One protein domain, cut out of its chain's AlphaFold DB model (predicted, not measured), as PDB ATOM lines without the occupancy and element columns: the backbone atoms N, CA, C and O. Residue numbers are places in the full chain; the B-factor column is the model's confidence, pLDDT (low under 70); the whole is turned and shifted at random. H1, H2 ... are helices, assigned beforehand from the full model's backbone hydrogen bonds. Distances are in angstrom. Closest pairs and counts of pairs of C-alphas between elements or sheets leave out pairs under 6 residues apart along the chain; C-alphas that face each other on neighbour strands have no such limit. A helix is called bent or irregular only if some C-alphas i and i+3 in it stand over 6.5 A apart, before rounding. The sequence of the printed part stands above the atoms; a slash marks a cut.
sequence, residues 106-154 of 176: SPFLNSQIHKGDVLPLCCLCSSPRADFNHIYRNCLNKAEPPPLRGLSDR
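This is residues 106 to 154 of the 176 residues of the protein "Tick transposon" of Rhipicephalus appendiculatus (UniProt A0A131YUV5). This is a small domain with little regular structure: two short helices, H1 and H2, lie near each other, joined by a long looping link and followed by a long tail with no named element. The 49 printed residues hold H1 then H2 along the chain and no named strand. The class is all helix, though the named elements hold only 14 of the 49 residues. The whole is compact, with a radius of gyration of the C-alphas of 10.8 A and spans of 32 by 23 by 14 A.

H1, residues 107 to 113, measures 9.8 A from first to last C-alpha and begins at C-alpha 107 (0.272, 19.645, -20.781). H2, residues 132 to 138, measures 9.2 A and ends at C-alpha 138 (0.697, 18.981, -35.770). H2 is neither bent nor irregular, but only just: C-alphas 135 and 138 are 6.5 A apart.

H1 and H2 are near each other, their closest C-alphas 8.5 A apart, with 5 pairs of C-alphas within 10 A. In H1 and H2 every O i to N i+4 pair is within hydrogen-bond range.

The C-alphas of Lys 115 and Glu 144, the two farthest apart, are 31.9 A apart. The link from H1 to H2, residues 114 to 131, is long. The printed part has no cut. Its mean pLDDT is 76.2, and residues 143 to 154 are under 70.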
ATOM      1  N   SER A 106      -1.465  24.142 -21.852       85.31
ATOM      2  CA  SER A 106      -1.170  22.836 -22.447       85.31
ATOM      3  C   SER A 106      -0.473  21.905 -21.439       85.31
ATOM      4  O   SER A 106       0.109  22.396 -20.472       85.31
ATOM      5  N   PRO A 107      -0.482  20.570 -21.634       86.38
ATOM      6  CA  PRO A 107       0.272  19.645 -20.781       86.38
ATOM      7  C   PRO A 107       1.765  19.982 -20.690       86.38
ATOM      8  O   PRO A 107       2.322  19.957 -19.597       86.38
ATOM      9  N   PHE A 108       2.390  20.379 -21.806       87.50
ATOM     10  CA  PHE A 108       3.777  20.851 -21.809       87.50
ATOM     11  C   PHE A 108       3.968  22.106 -20.947       87.50
ATOM     12  O   PHE A 108       4.868  22.147 -20.118       87.50
ATOM     13  N   LEU A 109       3.111  23.123 -21.083       85.75
ATOM     14  CA  LEU A 109       3.209  24.317 -20.237       85.75
ATOM     15  C   LEU A 109       2.978  23.968 -18.758       85.75
ATOM     16  O   LEU A 109       3.687  24.453 -17.881       85.75
ATOM     17  N   ASN A 110       2.034  23.069 -18.484       86.62
ATOM     18  CA  ASN A 110       1.718  22.622 -17.135       86.62
ATOM     19  C   ASN A 110       2.891  21.879 -16.472       86.62
ATOM     20  O   ASN A 110       3.146  22.085 -15.288       86.62
ATOM     21  N   SER A 111       3.645  21.068 -17.225       87.81
ATOM     22  CA  SER A 111       4.844  20.391 -16.710       87.81
ATOM     23  C   SER A 111       5.987  21.362 -16.407       87.81
ATOM     24  O   SER A 111       6.796  21.090 -15.526       87.81
ATOM     25  N   GLN A 112       6.070  22.489 -17.128       86.06
ATOM     26  CA  GLN A 112       7.048  23.546 -16.839       86.06
ATOM     27  C   GLN A 112       6.697  24.304 -15.554       86.06
ATOM     28  O   GLN A 112       7.591  24.650 -14.780       86.06
ATOM     29  N   ILE A 113       5.402  24.541 -15.314       86.25
ATOM     30  CA  ILE A 113       4.901  25.203 -14.101       86.25
ATOM     31  C   ILE A 113       5.092  24.290 -12.882       86.25
ATOM     32  O   ILE A 113       5.660  24.711 -11.876       86.25
ATOM     33  N   HIS A 114       4.666  23.031 -12.983       82.81
ATOM     34  CA  HIS A 114       4.671  22.059 -11.887       82.81
ATOM     35  C   HIS A 114       5.792  21.026 -12.035       82.81
ATOM     36  O   HIS A 114       5.522  19.832 -12.012       82.81
ATOM     37  N   LYS A 115       7.030  21.494 -12.249       79.00
ATOM     38  CA  LYS A 115       8.250  20.709 -12.542       79.00
ATOM     39  C   LYS A 115       8.264  19.284 -11.943       79.00
ATOM     40  O   LYS A 115       8.820  19.075 -10.870       79.00
ATOM     41  N   GLY A 116       7.713  18.311 -12.676       70.38
ATOM     42  CA  GLY A 116       7.715  16.883 -12.322       70.38
ATOM     43  C   GLY A 116       6.359  16.251 -11.973       70.38
ATOM     44  O   GLY A 116       6.217  15.045 -12.146       70.38
ATOM     45  N   ASP A 117       5.342  17.022 -11.578       79.94
ATOM     46  CA  ASP A 117       4.036  16.472 -11.161       79.94
ATOM     47  C   ASP A 117       3.150  16.080 -12.353       79.94
ATOM     48  O   ASP A 117       2.227  15.270 -12.242       79.94
ATOM     49  N   VAL A 118       3.420  16.674 -13.517       80.75
ATOM     50  CA  VAL A 118       2.614  16.511 -14.727       80.75
ATOM     51  C   VAL A 118       3.513  16.159 -15.900       80.75
ATOM     52  O   VAL A 118       4.511  16.827 -16.160       80.75
ATOM     53  N   LEU A 119       3.131  15.118 -16.639       86.06
ATOM     54  CA  LEU A 119       3.853  14.688 -17.829       86.06
ATOM     55  C   LEU A 119       3.541  15.611 -19.027       86.06
ATOM     56  O   LEU A 119       2.368  15.896 -19.279       86.06
ATOM     57  N   PRO A 120       4.547  16.016 -19.825       88.69
ATOM     58  CA  PRO A 120       4.372  16.866 -21.010       88.69
ATOM     59  C   PRO A 120       3.816  16.119 -22.238       88.69
ATOM     60  O   PRO A 120       3.959  16.593 -23.366       88.69
ATOM     61  N   LEU A 121       3.217  14.943 -22.043       88.44
ATOM     62  CA  LEU A 121       2.866  14.026 -23.123       88.44
ATOM     63  C   LEU A 121       1.518  14.358 -23.764       88.44
ATOM     64  O   LEU A 121       0.574  14.799 -23.103       88.44
ATOM     65  N   CYS A 122       1.412  14.092 -25.063       86.62
ATOM     66  CA  CYS A 122       0.147  14.184 -25.783       86.62
ATOM     67  C   CYS A 122      -0.700  12.941 -25.503       86.62
ATOM     68  O   CYS A 122      -0.230  11.826 -25.698       86.62
ATOM     69  N   CYS A 123      -1.961  13.106 -25.107       83.81
ATOM     70  CA  CYS A 123      -2.852  11.964 -24.870       83.81
ATOM     71  C   CYS A 123      -3.294  11.240 -26.153       83.81
ATOM     72  O   CYS A 123      -3.802  10.130 -26.061       83.81
ATOM     73  N   LEU A 124      -3.120  11.855 -27.328       83.94
ATOM     74  CA  LEU A 124      -3.572  11.298 -28.608       83.94
ATOM     75  C   LEU A 124      -2.479  10.500 -29.328       83.94
ATOM     76  O   LEU A 124      -2.771   9.503 -29.977       83.94
ATOM     77  N   CYS A 125      -1.221  10.940 -29.246       84.62
ATOM     78  CA  CYS A 125      -0.104  10.313 -29.964       84.62
ATOM     79  C   CYS A 125       1.157  10.111 -29.114       84.62
ATOM     80  O   CYS A 125       2.205   9.765 -29.653       84.62
ATOM     81  N   SER A 126       1.091  10.372 -27.805       86.00
ATOM     82  CA  SER A 126       2.207  10.204 -26.861       86.00
ATOM     83  C   SER A 126       3.462  11.031 -27.168       86.00
ATOM     84  O   SER A 126       4.520  10.779 -26.596       86.00
ATOM     85  N   SER A 127       3.362  12.055 -28.025       87.50
ATOM     86  CA  SER A 127       4.475  12.969 -28.308       87.50
ATOM     87  C   SER A 127       4.999  13.623 -27.019       87.50
ATOM     88  O   SER A 127       4.182  14.060 -26.202       87.50
ATOM     89  N   PRO A 128       6.332  13.752 -26.843       87.94
ATOM     90  CA  PRO A 128       6.947  14.289 -25.626       87.94
ATOM     91  C   PRO A 128       6.705  15.784 -25.396       87.94
ATOM     92  O   PRO A 128       7.003  16.299 -24.320       87.94
ATOM     93  N   ARG A 129       6.187  16.494 -26.403       89.00
ATOM     94  CA  ARG A 129       5.930  17.933 -26.354       89.00
ATOM     95  C   ARG A 129       4.493  18.234 -26.762       89.00
ATOM     96  O   ARG A 129       4.216  18.643 -27.887       89.00
ATOM     97  N   ALA A 130       3.572  18.072 -25.820       87.94
ATOM     98  CA  ALA A 130       2.178  18.475 -25.974       87.94
ATOM     99  C   ALA A 130       1.986  19.974 -25.696       87.94
ATOM    100  O   ALA A 130       1.389  20.386 -24.693       87.94
ATOM    101  N   ASP A 131       2.531  20.808 -26.577       87.00
ATOM    102  CA  ASP A 131       2.182  22.225 -26.638       87.00
ATOM    103  C   ASP A 131       0.912  22.457 -27.474       87.00
ATOM    104  O   ASP A 131       0.355  21.537 -28.081       87.00
ATOM    105  N   PHE A 132       0.392  23.685 -27.450       82.62
ATOM    106  CA  PHE A 132      -0.822  24.022 -28.197       82.62
ATOM    107  C   PHE A 132      -0.653  23.797 -29.708       82.62
ATOM    108  O   PHE A 132      -1.569  23.300 -30.359       82.62
ATOM    109  N   ASN A 133       0.526  24.110 -30.257       85.88
ATOM    110  CA  ASN A 133       0.818  23.924 -31.676       85.88
ATOM    111  C   ASN A 133       0.772  22.437 -32.059       85.88
ATOM    112  O   ASN A 133       0.161  22.065 -33.059       85.88
ATOM    113  N   HIS A 134       1.340  21.574 -31.218       87.12
ATOM    114  CA  HIS A 134       1.239  20.136 -31.379       87.12
ATOM    115  C   HIS A 134      -0.216  19.667 -31.338       87.12
ATOM    116  O   HIS A 134      -0.684  19.072 -32.302       87.12
ATOM    117  N   ILE A 135      -0.945  19.955 -30.257       83.69
ATOM    118  CA  ILE A 135      -2.306  19.431 -30.052       83.69
ATOM    119  C   ILE A 135      -3.258  19.902 -31.157       83.69
ATOM    120  O   ILE A 135      -4.059  19.112 -31.649       83.69
ATOM    121  N   TYR A 136      -3.172  21.175 -31.549       79.69
ATOM    122  CA  TYR A 136      -4.122  21.773 -32.483       79.69
ATOM    123  C   TYR A 136      -3.742  21.566 -33.955       79.69
ATOM    124  O   TYR A 136      -4.612  21.288 -34.776       79.69
ATOM    125  N   ARG A 137      -2.456  21.702 -34.312       81.19
ATOM    126  CA  ARG A 137      -2.005  21.660 -35.715       81.19
ATOM    127  C   ARG A 137      -1.317  20.347 -36.071       81.19
ATOM    128  O   ARG A 137      -1.746  19.670 -37.005       81.19
ATOM    129  N   ASN A 138      -0.284  19.977 -35.318       86.12
ATOM    130  CA  ASN A 138       0.697  18.981 -35.770       86.12
ATOM    131  C   ASN A 138       0.419  17.546 -35.293       86.12
ATOM    132  O   ASN A 138       1.154  16.629 -35.652       86.12
ATOM    133  N   CYS A 139      -0.602  17.323 -34.465       85.12
ATOM    134  CA  CYS A 139      -0.943  15.986 -34.002       85.12
ATOM    135  C   CYS A 139      -1.542  15.167 -35.154       85.12
ATOM    136  O   CYS A 139      -2.519  15.585 -35.780       85.12
ATOM    137  N   LEU A 140      -0.948  13.999 -35.416       82.25
ATOM    138  CA  LEU A 140      -1.387  13.060 -36.455       82.25
ATOM    139  C   LEU A 140      -2.691  12.344 -36.077       82.25
ATOM    140  O   LEU A 140      -3.489  12.029 -36.947       82.25
ATOM    141  N   ASN A 141      -2.931  12.159 -34.777       81.75
ATOM    142  CA  ASN A 141      -4.103  11.460 -34.243       81.75
ATOM    143  C   ASN A 141      -5.211  12.431 -33.797       81.75
ATOM    144  O   ASN A 141      -6.040  12.080 -32.954       81.75
ATOM    145  N   LYS A 142      -5.204  13.684 -34.282       73.31
ATOM    146  CA  LYS A 142      -6.281  14.634 -33.972       73.31
ATOM    147  C   LYS A 142      -7.565  14.198 -34.679       73.31
ATOM    148  O   LYS A 142      -7.541  13.904 -35.867       73.31
ATOM    149  N   ALA A 143      -8.679  14.186 -33.952       65.38
ATOM    150  CA  ALA A 143      -9.989  14.072 -34.580       65.38
ATOM    151  C   ALA A 143     -10.289  15.368 -35.350       65.38
ATOM    152  O   ALA A 143     -10.027  16.460 -34.834       65.38
ATOM    153  N   GLU A 144     -10.831  15.260 -36.561       60.56
ATOM    154  CA  GLU A 144     -11.404  16.400 -37.276       60.56
ATOM    155  C   GLU A 144     -12.909  16.497 -36.985       60.56
ATOM    156  O   GLU A 144     -13.627  15.520 -37.208       60.56
ATOM    157  N   PRO A 145     -13.420  17.651 -36.517       53.66
ATOM    158  CA  PRO A 145     -12.707  18.812 -35.971       53.66
ATOM    159  C   PRO A 145     -12.238  18.579 -34.516       53.66
ATOM    160  O   PRO A 145     -12.887  17.838 -33.769       53.66
ATOM    161  N   PRO A 146     -11.151  19.235 -34.058       54.00
ATOM    162  CA  PRO A 146     -10.680  19.083 -32.686       54.00
ATOM    163  C   PRO A 146     -11.767  19.566 -31.713       54.00
ATOM    164  O   PRO A 146     -12.244  20.699 -31.842       54.00
ATOM    165  N   PRO A 147     -12.184  18.752 -30.726       52.22
ATOM    166  CA  PRO A 147     -13.227  19.163 -29.805       52.22
ATOM    167  C   PRO A 147     -12.716  20.329 -28.951       52.22
ATOM    168  O   PRO A 147     -11.850  20.166 -28.096       52.22
ATOM    169  N   LEU A 148     -13.299  21.517 -29.134       49.94
ATOM    170  CA  LEU A 148     -13.115  22.647 -28.210       49.94
ATOM    171  C   LEU A 148     -13.727  22.357 -26.822       49.94
ATOM    172  O   LEU A 148     -13.473  23.078 -25.853       49.94
ATOM    173  N   ARG A 149     -14.515  21.278 -26.705       44.66
ATOM    174  CA  ARG A 149     -15.081  20.785 -25.444       44.66
ATOM    175  C   ARG A 149     -13.973  20.181 -24.576       44.66
ATOM    176  O   ARG A 149     -13.438  19.126 -24.892       44.66
ATOM    177  N   GLY A 150     -13.655  20.851 -23.467       47.81
ATOM    178  CA  GLY A 150     -12.744  20.345 -22.428       47.81
ATOM    179  C   GLY A 150     -11.539  21.238 -22.111       47.81
ATOM    180  O   GLY A 150     -10.865  21.011 -21.109       47.81
ATOM    181  N   LEU A 151     -11.278  22.286 -22.901       48.97
ATOM    182  CA  LEU A 151     -10.229  23.279 -22.598       48.97
ATOM    183  C   LEU A 151     -10.681  24.311 -21.551       48.97
ATOM    184  O   LEU A 151      -9.865  24.800 -20.773       48.97
ATOM    185  N   SER A 152     -11.986  24.597 -21.485       42.03
ATOM    186  CA  SER A 152     -12.580  25.533 -20.521       42.03
ATOM    187  C   SER A 152     -12.701  24.975 -19.100       42.03
ATOM    188  O   SER A 152     -12.804  25.757 -18.157       42.03
ATOM    189  N   ASP A 153     -12.686  23.648 -18.949       44.78
ATOM    190  CA  ASP A 153     -13.022  22.941 -17.703       44.78
ATOM    191  C   ASP A 153     -11.830  22.809 -16.733       44.78
ATOM    192  O   ASP A 153     -11.955  22.404 -15.584       44.78
ATOM    193  N   ARG A 154     -10.625  23.199 -17.170       47.31
ATOM    194  CA  ARG A 154      -9.401  23.074 -16.359       47.31
ATOM    195  C   ARG A 154      -9.228  24.151 -15.287       47.31
ATOM    196  O   ARG A 154      -8.280  24.069 -14.512       47.31
TER     197      ARG A 154